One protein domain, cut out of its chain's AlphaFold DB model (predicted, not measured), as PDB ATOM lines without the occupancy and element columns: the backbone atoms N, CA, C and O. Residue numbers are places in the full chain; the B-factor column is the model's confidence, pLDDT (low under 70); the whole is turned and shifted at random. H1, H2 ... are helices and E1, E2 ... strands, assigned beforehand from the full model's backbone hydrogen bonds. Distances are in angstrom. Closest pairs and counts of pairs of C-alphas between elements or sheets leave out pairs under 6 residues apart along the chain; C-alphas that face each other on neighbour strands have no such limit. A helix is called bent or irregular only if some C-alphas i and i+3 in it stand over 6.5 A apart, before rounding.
ATOM      1  N   SER A  16     155.344 146.212 191.671       92.56
ATOM      2  CA  SER A  16     153.967 146.671 191.789       92.56
ATOM      3  C   SER A  16     153.129 145.933 190.756       92.56
ATOM      4  O   SER A  16     153.226 146.219 189.563       92.56
ATOM      5  N   ALA A  17     152.309 144.979 191.206       90.62
ATOM      6  CA  ALA A  17     151.427 144.230 190.314       90.62
ATOM      7  C   ALA A  17     150.474 145.137 189.507       90.62
ATOM      8  O   ALA A  17     150.385 144.930 188.299       90.62
ATOM      9  N   PRO A  18     149.831 146.176 190.086       91.44
ATOM     10  CA  PRO A  18     149.001 147.093 189.305       91.44
ATOM     11  C   PRO A  18     149.795 147.831 188.225       91.44
ATOM     12  O   PRO A  18     149.372 147.864 187.075       91.44
ATOM     13  N   ALA A  19     150.970 148.376 188.563       92.25
ATOM     14  CA  ALA A  19     151.789 149.106 187.594       92.25
ATOM     15  C   ALA A  19     152.287 148.193 186.467       92.25
ATOM     16  O   ALA A  19     152.291 148.595 185.308       92.25
ATOM     17  N   PHE A  20     152.660 146.953 186.796       93.94
ATOM     18  CA  PHE A  20     153.035 145.951 185.806       93.94
ATOM     19  C   PHE A  20     151.872 145.617 184.865       93.94
ATOM     20  O   PHE A  20     152.049 145.637 183.650       93.94
ATOM     21  N   LEU A  21     150.679 145.352 185.408       93.50
ATOM     22  CA  LEU A  21     149.504 144.992 184.612       93.50
ATOM     23  C   LEU A  21     149.065 146.140 183.699       93.50
ATOM     24  O   LEU A  21     148.977 145.952 182.489       93.50
ATOM     25  N   PHE A  22     148.848 147.336 184.252       94.38
ATOM     26  CA  PHE A  22     148.420 148.491 183.458       94.38
ATOM     27  C   PHE A  22     149.495 148.938 182.466       94.38
ATOM     28  O   PHE A  22     149.169 149.254 181.325       94.38
ATOM     29  N   GLY A  23     150.770 148.907 182.865       93.00
ATOM     30  CA  GLY A  23     151.888 149.223 181.978       93.00
ATOM     31  C   GLY A  23     152.006 148.240 180.815       93.00
ATOM     32  O   GLY A  23     152.204 148.661 179.680       93.00
ATOM     33  N   THR A  24     151.810 146.945 181.071       93.62
ATOM     34  CA  THR A  24     151.826 145.920 180.018       93.62
ATOM     35  C   THR A  24     150.647 146.093 179.067       93.62
ATOM     36  O   THR A  24     150.850 146.110 177.858       93.62
ATOM     37  N   ILE A  25     149.429 146.266 179.591       92.25
ATOM     38  CA  ILE A  25     148.225 146.462 178.767       92.25
ATOM     39  C   ILE A  25     148.381 147.709 177.892       92.25
ATOM     40  O   ILE A  25     148.187 147.629 176.683       92.25
ATOM     41  N   GLY A  26     148.782 148.838 178.483       92.50
ATOM     42  CA  GLY A  26     148.993 150.085 177.752       92.50
ATOM     43  C   GLY A  26     150.120 149.983 176.724       92.50
ATOM     44  O   GLY A  26     149.954 150.427 175.594       92.50
ATOM     45  N   GLY A  27     151.246 149.357 177.077       90.81
ATOM     46  CA  GLY A  27     152.383 149.190 176.171       90.81
ATOM     47  C   GLY A  27     152.087 148.250 175.001       90.81
ATOM     48  O   GLY A  27     152.487 148.524 173.873       90.81
ATOM     49  N   VAL A  28     151.353 147.161 175.238       89.81
ATOM     50  CA  VAL A  28     150.892 146.270 174.164       89.81
ATOM     51  C   VAL A  28     149.877 146.990 173.277       89.81
ATOM     52  O   VAL A  28     150.036 146.975 172.063       89.81
ATOM     53  N   ALA A  29     148.890 147.679 173.858       89.75
ATOM     54  CA  ALA A  29     147.909 148.446 173.092       89.75
ATOM     55  C   ALA A  29     148.571 149.529 172.225       89.75
ATOM     56  O   ALA A  29     148.214 149.679 171.063       89.75
ATOM     57  N   TYR A  30     149.576 150.230 172.754       89.62
ATOM     58  CA  TYR A  30     150.331 151.232 172.004       89.62
ATOM     59  C   TYR A  30     151.031 150.633 170.777       89.62
ATOM     60  O   TYR A  30     150.887 151.162 169.681       89.62
ATOM     61  N   ASN A  31     151.719 149.498 170.944       86.25
ATOM     62  CA  ASN A  31     152.370 148.805 169.828       86.25
ATOM     63  C   ASN A  31     151.361 148.277 168.794       86.25
ATOM     64  O   ASN A  31     151.666 148.227 167.609       86.25
ATOM     65  N   LEU A  32     150.158 147.887 169.225       84.00
ATOM     66  CA  LEU A  32     149.099 147.416 168.325       84.00
ATOM     67  C   LEU A  32     148.435 148.541 167.526       84.00
ATOM     68  O   LEU A  32     147.909 148.282 166.447       84.00
ATOM     69  N   CYS A  33     148.452 149.770 168.038       85.69
ATOM     70  CA  CYS A  33     147.905 150.937 167.349       85.69
ATOM     71  C   CYS A  33     148.834 151.494 166.254       85.69
ATOM     72  O   CYS A  33     148.523 152.536 165.675       85.69
ATOM     73  N   ASP A  34     149.954 150.832 165.962       87.31
ATOM     74  CA  ASP A  34     150.869 151.241 164.903       87.31
ATOM     75  C   ASP A  34     150.341 150.836 163.513       87.31
ATOM     76  O   ASP A  34     150.148 149.656 163.195       87.31
ATOM     77  N   ILE A  35     150.110 151.841 162.665       87.25
ATOM     78  CA  ILE A  35     149.618 151.671 161.292       87.25
ATOM     79  C   ILE A  35     150.625 150.888 160.447       87.25
ATOM     80  O   ILE A  35     150.220 150.113 159.577       87.25
ATOM     81  N   ASP A  36     151.923 151.055 160.695       87.88
ATOM     82  CA  ASP A  36     152.950 150.374 159.912       87.88
ATOM     83  C   ASP A  36     153.032 148.889 160.276       87.88
ATOM     84  O   ASP A  36     153.165 148.045 159.385       87.88
ATOM     85  N   LEU A  37     152.819 148.542 161.550       85.50
ATOM     86  CA  LEU A  37     152.651 147.152 161.977       85.50
ATOM     87  C   LEU A  37     151.418 146.517 161.326       85.50
ATOM     88  O   LEU A  37     151.497 145.399 160.810       85.50
ATOM     89  N   PHE A  38     150.287 147.229 161.314       85.44
ATOM     90  CA  PHE A  38     149.075 146.752 160.651       85.44
ATOM     91  C   PHE A  38     149.321 146.494 159.159       85.44
ATOM     92  O   PHE A  38     148.995 145.418 158.660       85.44
ATOM     93  N   ARG A  39     149.955 147.439 158.454       88.25
ATOM     94  CA  ARG A  39     150.326 147.290 157.037       88.25
ATOM     95  C   ARG A  39     151.277 146.126 156.808       88.25
ATOM     96  O   ARG A  39     151.105 145.394 155.838       88.25
ATOM     97  N   PHE A  40     152.261 145.937 157.684       86.94
ATOM     98  CA  PHE A  40     153.199 144.827 157.592       86.94
ATOM     99  C   PHE A  40     152.477 143.481 157.697       86.94
ATOM    100  O   PHE A  40     152.605 142.654 156.797       86.94
ATOM    101  N   VAL A  41     151.670 143.279 158.744       85.75
ATOM    102  CA  VAL A  41     150.923 142.027 158.951       85.75
ATOM    103  C   VAL A  41     149.915 141.794 157.824       85.75
ATOM    104  O   VAL A  41     149.803 140.675 157.326       85.75
ATOM    105  N   TYR A  42     149.229 142.849 157.380       86.31
ATOM    106  CA  TYR A  42     148.330 142.802 156.230       86.31
ATOM    107  C   TYR A  42     149.076 142.329 154.975       86.31
ATOM    108  O   TYR A  42     148.699 141.331 154.371       86.31
ATOM    109  N   ASN A  43     150.191 142.968 154.619       87.56
ATOM    110  CA  ASN A  43     150.969 142.592 153.438       87.56
ATOM    111  C   ASN A  43     151.523 141.166 153.531       87.56
ATOM    112  O   ASN A  43     151.525 140.464 152.527       87.56
ATOM    113  N   GLN A  44     151.947 140.714 154.715       84.06
ATOM    114  CA  GLN A  44     152.389 139.330 154.921       84.06
ATOM    115  C   GLN A  44     151.256 138.324 154.685       84.06
ATOM    116  O   GLN A  44     151.486 137.282 154.080       84.06
ATOM    117  N   PHE A  45     150.026 138.647 155.092       83.50
ATOM    118  CA  PHE A  45     148.861 137.803 154.824       83.50
ATOM    119  C   PHE A  45     148.560 137.690 153.321       83.50
ATOM    120  O   PHE A  45     148.326 136.592 152.823       83.50
ATOM    121  N   TYR A  46     148.608 138.806 152.584       82.31
ATOM    122  CA  TYR A  46     148.345 138.829 151.136       82.31
ATOM    123  C   TYR A  46     149.532 138.374 150.271       82.31
ATOM    124  O   TYR A  46     149.343 138.083 149.092       82.31
ATOM    125  N   ALA A  47     150.741 138.288 150.834       82.94
ATOM    126  CA  ALA A  47     151.916 137.730 150.163       82.94
ATOM    127  C   ALA A  47     151.914 136.192 150.125       82.94
ATOM    128  O   ALA A  47     152.735 135.592 149.429       82.94
ATOM    129  N   ALA A  48     151.011 135.544 150.867       82.94
ATOM    130  CA  ALA A  48     150.887 134.097 150.869       82.94
ATOM    131  C   ALA A  48     150.468 133.564 149.484       82.94
ATOM    132  O   ALA A  48     149.675 134.201 148.783       82.94
ATOM    133  N   PRO A  49     150.944 132.372 149.076       82.31
ATOM    134  CA  PRO A  49     150.517 131.763 147.825       82.31
ATOM    135  C   PRO A  49     149.000 131.491 147.852       82.31
ATOM    136  O   PRO A  49     148.491 130.915 148.826       82.31
ATOM    137  N   PRO A  50     148.256 131.899 146.806       82.38
ATOM    138  CA  PRO A  50     146.830 131.631 146.728       82.38
ATOM    139  C   PRO A  50     146.595 130.131 146.546       82.38
ATOM    140  O   PRO A  50     147.182 129.495 145.675       82.38
ATOM    141  N   TYR A  51     145.712 129.569 147.366       83.38
ATOM    142  CA  TYR A  51     145.227 128.199 147.221       83.38
ATOM    143  C   TYR A  51     144.260 128.078 146.040       83.38
ATOM    144  O   TYR A  51     144.286 127.097 145.302       83.38
ATOM    145  N   LEU A  52     143.424 129.100 145.843       84.19
ATOM    146  CA  LEU A  52     142.526 129.206 144.700       84.19
ATOM    147  C   LEU A  52     142.858 130.488 143.927       84.19
ATOM    148  O   LEU A  52     142.967 131.577 144.498       84.19
ATOM    149  N   GLY A  53     143.072 130.335 142.623       86.06
ATOM    150  CA  GLY A  53     143.342 131.427 141.699       86.06
ATOM    151  C   GLY A  53     142.206 131.575 140.694       86.06
ATOM    152  O   GLY A  53     141.678 130.584 140.193       86.06
ATOM    153  N   MET A  54     141.838 132.811 140.386       86.62
ATOM    154  CA  MET A  54     140.891 133.158 139.333       86.62
ATOM    155  C   MET A  54     141.661 133.483 138.052       86.62
ATOM    156  O   MET A  54     142.478 134.400 138.028       86.62
ATOM    157  N   TYR A  55     141.407 132.736 136.980       89.25
ATOM    158  CA  TYR A  55     142.090 132.926 135.701       89.25
ATOM    159  C   TYR A  55     141.304 133.886 134.798       89.25
ATOM    160  O   TYR A  55     140.208 133.556 134.348       89.25
ATOM    161  N   VAL A  56     141.853 135.077 134.538       91.25
ATOM    162  CA  VAL A  56     141.255 136.108 133.668       91.25
ATOM    163  C   VAL A  56     142.351 136.801 132.869       91.25
ATOM    164  O   VAL A  56     143.396 137.147 133.413       91.25
ATOM    165  N   ASN A  57     142.102 137.048 131.578       88.06
ATOM    166  CA  ASN A  57     143.027 137.746 130.674       88.06
ATOM    167  C   ASN A  57     144.440 137.136 130.643       88.06
ATOM    168  O   ASN A  57     145.429 137.851 130.754       88.06
ATOM    169  N   GLN A  58     144.531 135.809 130.501       90.62
ATOM    170  CA  GLN A  58     145.802 135.064 130.475       90.62
ATOM    171  C   GLN A  58     146.668 135.219 131.744       90.62
ATOM    172  O   GLN A  58     147.850 134.887 131.730       90.62
ATOM    173  N   ALA A  59     146.082 135.684 132.851       87.44
ATOM    174  CA  ALA A  59     146.743 135.828 134.141       87.44
ATOM    175  C   ALA A  59     145.917 135.181 135.264       87.44
ATOM    176  O   ALA A  59     144.684 135.194 135.248       87.44
ATOM    177  N   THR A  60     146.607 134.623 136.259       84.75
ATOM    178  CA  THR A  60     145.989 134.054 137.463       84.75
ATOM    179  C   THR A  60     146.028 135.080 138.588       84.75
ATOM    180  O   THR A  60     147.102 135.500 139.012       84.75
ATOM    181  N   TRP A  61     144.858 135.457 139.093       83.81
ATOM    182  CA  TRP A  61     144.682 136.412 140.184       83.81
ATOM    183  C   TRP A  61     144.321 135.687 141.487       83.81
ATOM    184  O   TRP A  61     143.575 134.708 141.447       83.81
ATOM    185  N   PRO A  62     144.807 136.133 142.656       84.19
ATOM    186  CA  PRO A  62     144.473 135.505 143.934       84.19
ATOM    187  C   PRO A  62     142.985 135.706 144.266       84.19
ATOM    188  O   PRO A  62     142.505 136.836 144.293       84.19
ATOM    189  N   SER A  63     142.244 134.628 144.555       81.94
ATOM    190  CA  SER A  63     140.799 134.704 144.842       81.94
ATOM    191  C   SER A  63     140.469 134.792 146.343       81.94
ATOM    192  O   SER A  63     139.378 134.415 146.764       81.94
ATOM    193  N   GLY A  64     141.422 135.232 147.173       78.44
ATOM    194  CA  GLY A  64     141.251 135.388 148.624       78.44
ATOM    195  C   GLY A  64     141.317 134.095 149.450       78.44
ATOM    196  O   GLY A  64     141.259 134.164 150.675       78.44
ATOM    197  N   ALA A  65     141.470 132.930 148.813       82.75
ATOM    198  CA  ALA A  65     141.757 131.666 149.488       82.75
ATOM    199  C   ALA A  65     143.269 131.406 149.455       82.75
ATOM    200  O   ALA A  65     143.843 131.310 148.371       82.75
ATOM    201  N   TYR A  66     143.900 131.273 150.620       82.94
ATOM    202  CA  TYR A  66     145.353 131.120 150.777       82.94
ATOM    203  C   TYR A  66     145.708 129.788 151.435       82.94
ATOM    204  O   TYR A  66     144.908 129.222 152.180       82.94
ATOM    205  N   VAL A  67     146.915 129.287 151.167       82.88
ATOM    206  CA  VAL A  67     147.428 128.067 151.807       82.88
ATOM    207  C   VAL A  67     147.699 128.340 153.291       82.88
ATOM    208  O   VAL A  67     148.351 129.327 153.620       82.88
ATOM    209  N   ALA A  68     147.245 127.451 154.182       76.56
ATOM    210  CA  ALA A  68     147.404 127.608 155.634       76.56
ATOM    211  C   ALA A  68     148.875 127.686 156.090       76.56
ATOM    212  O   ALA A  68     149.190 128.396 157.038       76.56
ATOM    213  N   GLU A  69     149.789 127.000 155.397       76.19
ATOM    214  CA  GLU A  69     151.234 127.079 155.663       76.19
ATOM    215  C   GLU A  69     151.833 128.450 155.303       76.19
ATOM    216  O   GLU A  69     152.846 128.849 155.873       76.19
ATOM    217  N   GLY A  70     151.202 129.187 154.383       70.81
ATOM    218  CA  GLY A  70     151.640 130.513 153.946       70.81
ATOM    219  C   GLY A  70     151.068 131.669 154.769       70.81
ATOM    220  O   GLY A  70     151.547 132.790 154.630       70.81
ATOM    221  N   THR A  71     150.069 131.421 155.623       79.56
ATOM    222  CA  THR A  71     149.376 132.444 156.426       79.56
ATOM    223  C   THR A  71     149.532 132.184 157.930       79.56
ATOM    224  O   THR A  71     148.577 131.799 158.611       79.56
ATOM    225  N   PRO A  72     150.734 132.400 158.501       80.50
ATOM    226  CA  PRO A  72     150.930 132.274 159.941       80.50
ATOM    227  C   PRO A  72     149.983 133.204 160.714       80.50
ATOM    228  O   PRO A  72     149.694 134.330 160.301       80.50
ATOM    229  N   ALA A  73     149.489 132.718 161.855       82.62
ATOM    230  CA  ALA A  73     148.546 133.463 162.677       82.62
ATOM    231  C   ALA A  73     149.151 134.795 163.136       82.62
ATOM    232  O   ALA A  73     150.285 134.838 163.596       82.62
ATOM    233  N   VAL A  74     148.360 135.870 163.134       80.31
ATOM    234  CA  VAL A  74     148.782 137.209 163.594       80.31
ATOM    235  C   VAL A  74     149.476 137.160 164.966       80.31
ATOM    236  O   VAL A  74     150.463 137.852 165.200       80.31
ATOM    237  N   ALA A  75     149.025 136.267 165.852       78.69
ATOM    238  CA  ALA A  75     149.626 136.041 167.162       78.69
ATOM    239  C   ALA A  75     151.133 135.703 167.121       78.69
ATOM    240  O   ALA A  75     151.848 136.092 168.042       78.69
ATOM    241  N   THR A  76     151.644 135.031 166.080       83.44
ATOM    242  CA  THR A  76     153.078 134.702 165.978       83.44
ATOM    243  C   THR A  76     153.918 135.959 165.795       83.44
ATOM    244  O   THR A  76     154.913 136.126 166.497       83.44
ATOM    245  N   PHE A  77     153.479 136.886 164.942       77.62
ATOM    246  CA  PHE A  77     154.148 138.173 164.725       77.62
ATOM    247  C   PHE A  77     154.008 139.114 165.926       77.62
ATOM    248  O   PHE A  77     154.948 139.821 166.290       77.62
ATOM    249  N   LEU A  78     152.846 139.098 166.582       79.75
ATOM    250  CA  LEU A  78     152.599 139.910 167.774       79.75
ATOM    251  C   LEU A  78     153.391 139.415 168.989       79.75
ATOM    252  O   LEU A  78     153.763 140.222 169.838       79.75
ATOM    253  N   SER A  79     153.666 138.110 169.082       81.25
ATOM    254  CA  SER A  79     154.348 137.521 170.238       81.25
ATOM    255  C   SER A  79     155.741 138.111 170.465       81.25
ATOM    256  O   SER A  79     156.059 138.491 171.590       81.25
ATOM    257  N   SER A  80     156.536 138.288 169.405       80.19
ATOM    258  CA  SER A  80     157.868 138.900 169.488       80.19
ATOM    259  C   SER A  80     157.805 140.378 169.861       80.19
ATOM    260  O   SER A  80     158.679 140.877 170.566       80.19
ATOM    261  N   LEU A  81     156.754 141.073 169.424       81.81
ATOM    262  CA  LEU A  81     156.569 142.492 169.705       81.81
ATOM    263  C   LEU A  81     156.084 142.736 171.140       81.81
ATOM    264  O   LEU A  81     156.490 143.707 171.768       81.81
ATOM    265  N   ALA A  82     155.272 141.829 171.689       84.31
ATOM    266  CA  ALA A  82     154.748 141.913 173.050       84.31
ATOM    267  C   ALA A  82     155.819 141.701 174.137       84.31
ATOM    268  O   ALA A  82     155.623 142.123 175.277       84.31
ATOM    269  N   VAL A  83     156.969 141.100 173.812       89.19
ATOM    270  CA  VAL A  83     158.058 140.871 174.781       89.19
ATOM    271  C   VAL A  83     158.623 142.190 175.314       89.19
ATOM    272  O   VAL A  83     158.794 142.343 176.523       89.19
ATOM    273  N   TYR A  84     158.877 143.167 174.443       89.62
ATOM    274  CA  TYR A  84     159.454 144.456 174.833       89.62
ATOM    275  C   TYR A  84     158.603 145.247 175.840       89.62
ATOM    276  O   TYR A  84     159.137 145.594 176.897       89.62
ATOM    277  N   PRO A  85     157.301 145.517 175.603       90.88
ATOM    278  CA  PRO A  85     156.480 146.241 176.566       90.88
ATOM    279  C   PRO A  85     156.344 145.483 177.889       90.88
ATOM    280  O   PRO A  85     156.324 146.123 178.937       90.88
ATOM    281  N   VAL A  86     156.335 144.145 177.878       92.25
ATOM    282  CA  VAL A  86     156.335 143.333 179.109       92.25
ATOM    283  C   VAL A  86     157.631 143.533 179.903       92.25
ATOM    284  O   VAL A  86     157.579 143.771 181.112       92.25
ATOM    285  N   LEU A  87     158.796 143.471 179.246       93.31
ATOM    286  CA  LEU A  87     160.101 143.663 179.891       93.31
ATOM    287  C   LEU A  87     160.293 145.094 180.418       93.31
ATOM    288  O   LEU A  87     160.847 145.305 181.499       93.31
ATOM    289  N   ILE A  88     159.795 146.090 179.688       93.19
ATOM    290  CA  ILE A  88     159.820 147.483 180.139       93.19
ATOM    291  C   ILE A  88     158.876 147.659 181.332       93.19
ATOM    292  O   ILE A  88     159.276 148.204 182.361       93.19
ATOM    293  N   ALA A  89     157.645 147.147 181.245       94.50
ATOM    294  CA  ALA A  89     156.656 147.257 182.312       94.50
ATOM    295  C   ALA A  89     157.124 146.576 183.604       94.50
ATOM    296  O   ALA A  89     156.936 147.133 184.690       94.50
ATOM    297  N   ILE A  90     157.769 145.405 183.522       94.06
ATOM    298  CA  ILE A  90     158.307 144.744 184.716       94.06
ATOM    299  C   ILE A  90     159.432 145.577 185.341       94.06
ATOM    300  O   ILE A  90     159.382 145.823 186.548       94.06
ATOM    301  N   GLY A  91     160.363 146.109 184.540       94.00
ATOM    302  CA  GLY A  91     161.437 146.980 185.023       94.00
ATOM    303  C   GLY A  91     160.902 148.239 185.710       94.00
ATOM    304  O   GLY A  91     161.261 148.528 186.852       94.00
ATOM    305  N   VAL A  92     159.960 148.938 185.072       94.00
ATOM    306  CA  VAL A  92     159.299 150.125 185.642       94.00
ATOM    307  C   VAL A  92     158.562 149.775 186.938       94.00
ATOM    308  O   VAL A  92     158.683 150.489 187.934       94.00
ATOM    309  N   SER A  93     157.846 148.649 186.982       94.69
ATOM    310  CA  SER A  93     157.107 148.225 188.179       94.69
ATOM    311  C   SER A  93     158.016 147.898 189.375       94.69
ATOM    312  O   SER A  93     157.640 148.151 190.529       94.69
ATOM    313  N   MET A  94     159.214 147.362 189.114       93.31
ATOM    314  CA  MET A  94     160.249 147.120 190.119       93.31
ATOM    315  C   MET A  94     160.836 148.443 190.610       93.31
ATOM    316  O   MET A  94     160.878 148.672 191.817       93.31
ATOM    317  N   LEU A  95     161.201 149.351 189.699       92.81
ATOM    318  CA  LEU A  95     161.747 150.668 190.043       92.81
ATOM    319  C   LEU A  95     160.767 151.500 190.876       92.81
ATOM    320  O   LEU A  95     161.162 152.059 191.897       92.81
ATOM    321  N   LEU A  96     159.483 151.520 190.509       92.44
ATOM    322  CA  LEU A  96     158.438 152.198 191.284       92.44
ATOM    323  C   LEU A  96     158.330 151.633 192.705       92.44
ATOM    324  O   LEU A  96     158.210 152.380 193.674       92.44
ATOM    325  N   SER A  97     158.421 150.311 192.842       89.50
ATOM    326  CA  SER A  97     158.350 149.641 194.144       89.50
ATOM    327  C   SER A  97     159.590 149.890 194.997       89.50
ATOM    328  O   SER A  97     159.470 150.098 196.206       89.50
ATOM    329  N   MET A  98     160.772 149.897 194.381       89.44
ATOM    330  CA  MET A  98     162.033 150.247 195.035       89.44
ATOM    331  C   MET A  98     162.040 151.715 195.472       89.44
ATOM    332  O   MET A  98     162.418 152.006 196.604       89.44
ATOM    333  N   GLY A  99     161.564 152.629 194.622       89.31
ATOM    334  CA  GLY A  99     161.440 154.054 194.925       89.31
ATOM    335  C   GLY A  99     160.472 154.317 196.077       89.31
ATOM    336  O   GLY A  99     160.839 154.961 197.059       89.31
ATOM    337  N   HIS A 100     159.272 153.735 196.022       88.25
ATOM    338  CA  HIS A 100     158.283 153.860 197.095       88.25
ATOM    339  C   HIS A 100     158.824 153.352 198.445       88.25
ATOM    340  O   HIS A 100     158.637 153.996 199.480       88.25
ATOM    341  N   ARG A 101     159.563 152.232 198.453       84.88
ATOM    342  CA  ARG A 101     160.222 151.723 199.671       84.88
ATOM    343  C   ARG A 101     161.358 152.614 200.138       84.88
ATOM    344  O   ARG A 101     161.453 152.897 201.330       84.88
ATOM    345  N   ARG A 102     162.188 153.108 199.219       87.38
ATOM    346  CA  ARG A 102     163.290 154.009 199.561       87.38
ATOM    347  C   ARG A 102     162.776 155.263 200.266       87.38
ATOM    348  O   ARG A 102     163.394 155.677 201.243       87.38
ATOM    349  N   LEU A 103     161.638 155.802 199.826       87.25
ATOM    350  CA  LEU A 103     160.985 156.945 200.469       87.25
ATOM    351  C   LEU A 103     160.416 156.596 201.853       87.25
ATOM    352  O   LEU A 103     160.598 157.367 202.791       87.25
ATOM    353  N   ARG A 104     159.744 155.448 202.008       83.69
ATOM    354  CA  ARG A 104     159.000 155.127 203.241       83.69
ATOM    355  C   ARG A 104     159.825 154.432 204.326       83.69
ATOM    356  O   ARG A 104     159.688 154.758 205.499       83.69
ATOM    357  N   SER A 105     160.645 153.454 203.957       76.62
ATOM    358  CA  SER A 105     161.356 152.558 204.883       76.62
ATOM    359  C   SER A 105     162.882 152.640 204.757       76.62
ATOM    360  O   SER A 105     163.592 151.876 205.411       76.62
ATOM    361  N   ARG A 106     163.403 153.559 203.923       79.88
ATOM    362  CA  ARG A 106     164.832 153.759 203.593       79.88
ATOM    363  C   ARG A 106     165.551 152.527 203.014       79.88
ATOM    364  O   ARG A 106     166.724 152.631 202.660       79.88
ATOM    365  N   GLY A 107     164.879 151.389 202.850       81.56
ATOM    366  CA  GLY A 107     165.412 150.173 202.233       81.56
ATOM    367  C   GLY A 107     165.038 150.051 200.754       81.56
ATOM    368  O   GLY A 107     163.993 150.538 200.336       81.56
ATOM    369  N   LEU A 108     165.890 149.390 199.965       83.19
ATOM    370  CA  LEU A 108     165.615 149.077 198.552       83.19
ATOM    371  C   LEU A 108     164.948 147.706 198.368       83.19
ATOM    372  O   LEU A 108     164.123 147.534 197.477       83.19
TER     373      LEU A 108
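What this domain is: This is residues 16 to 108 of the 238 residues of an uncharacterized protein of Saprolegnia parasitica (strain CBS 223.65) (UniProt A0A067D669). A long, thin rod has a small two-stranded hairpin, E1 and E2, at one end and the last part of the long helix H3 at the other. H1 packs beside part of H3, running the opposite way, and H2 turns off from H1 at a corner toward the hairpin; from there the stretch of residues 63 to 73 folds back to the beginning of H3. The printed part has 93 residues, with three named helices and two named strands in the order H1, H2, E1, E2, H3; the two strands form an antiparallel sheet, order E1 - E2, and the class is mostly helix. The whole is extended, with a radius of gyration of the C-alphas of 21.9 A and spans of 78 by 22 by 14 A.

How they stand to each other: E1, residues 53 to 56, and E2, residues 59 to 62, are antiparallel neighbours and form a hairpin, with 143 degrees between their directions. N 54 and O 61 are within hydrogen-bond range at 2.8 A, and so are N 56 and O 59 at 2.9 A. H2, residues 35 to 46, is apart from E2. H3, residues 74 to 105, is close to H2 but not clearly touching; the closest C-alphas, those of Val 41 and Val 74, are 7.0 A apart. These two helices run opposite ways at a shallow tilt of 29 degrees. H1, residues 17 to 32, touches H3, which meets it with residues 81 to 93 alone; the closest C-alphas, those of Gly 27 and Pro 85, are 5.1 A apart. H1 and H3 run opposite ways at a shallow tilt of 34 degrees, only just short of steep. H1 and H2 are close but not clearly touching, with the C-alphas of Leu 32 and Phe 38 closest at 7.7 A, and run the same way at a steep tilt of 63 degrees. H1 is apart from both strands, and E1 is apart from H3. Every O i to N i+4 pair is within hydrogen-bond range in H1 and H2; in H3, 23 of 28 are.

Where its parts are: E1 begins at C-alpha 53, (143.342, 131.427, 141.699), and measures 9.5 A; E2 measures 10.1 A. H3 measures 45.8 A and ends at C-alpha 105, (161.356, 152.558, 204.883). It has a kink of 38 degrees near residue 81 and is neither bent nor irregular, but only just: C-alphas 81 and 84 are 6.2 A apart. H1 begins at C-alpha 17, (151.427, 144.230, 190.314), and measures 22.3 A; H2 measures 16.4 A.

The domain as a whole: The C-alphas of Gln 58 and Ser 105, the two farthest apart, are 78.0 A from each other. The printed part has no cut. The link from E2 to H3, 11 residues, is long. The mean pLDDT of the printed part is 86.5, and no printed residue is under 70.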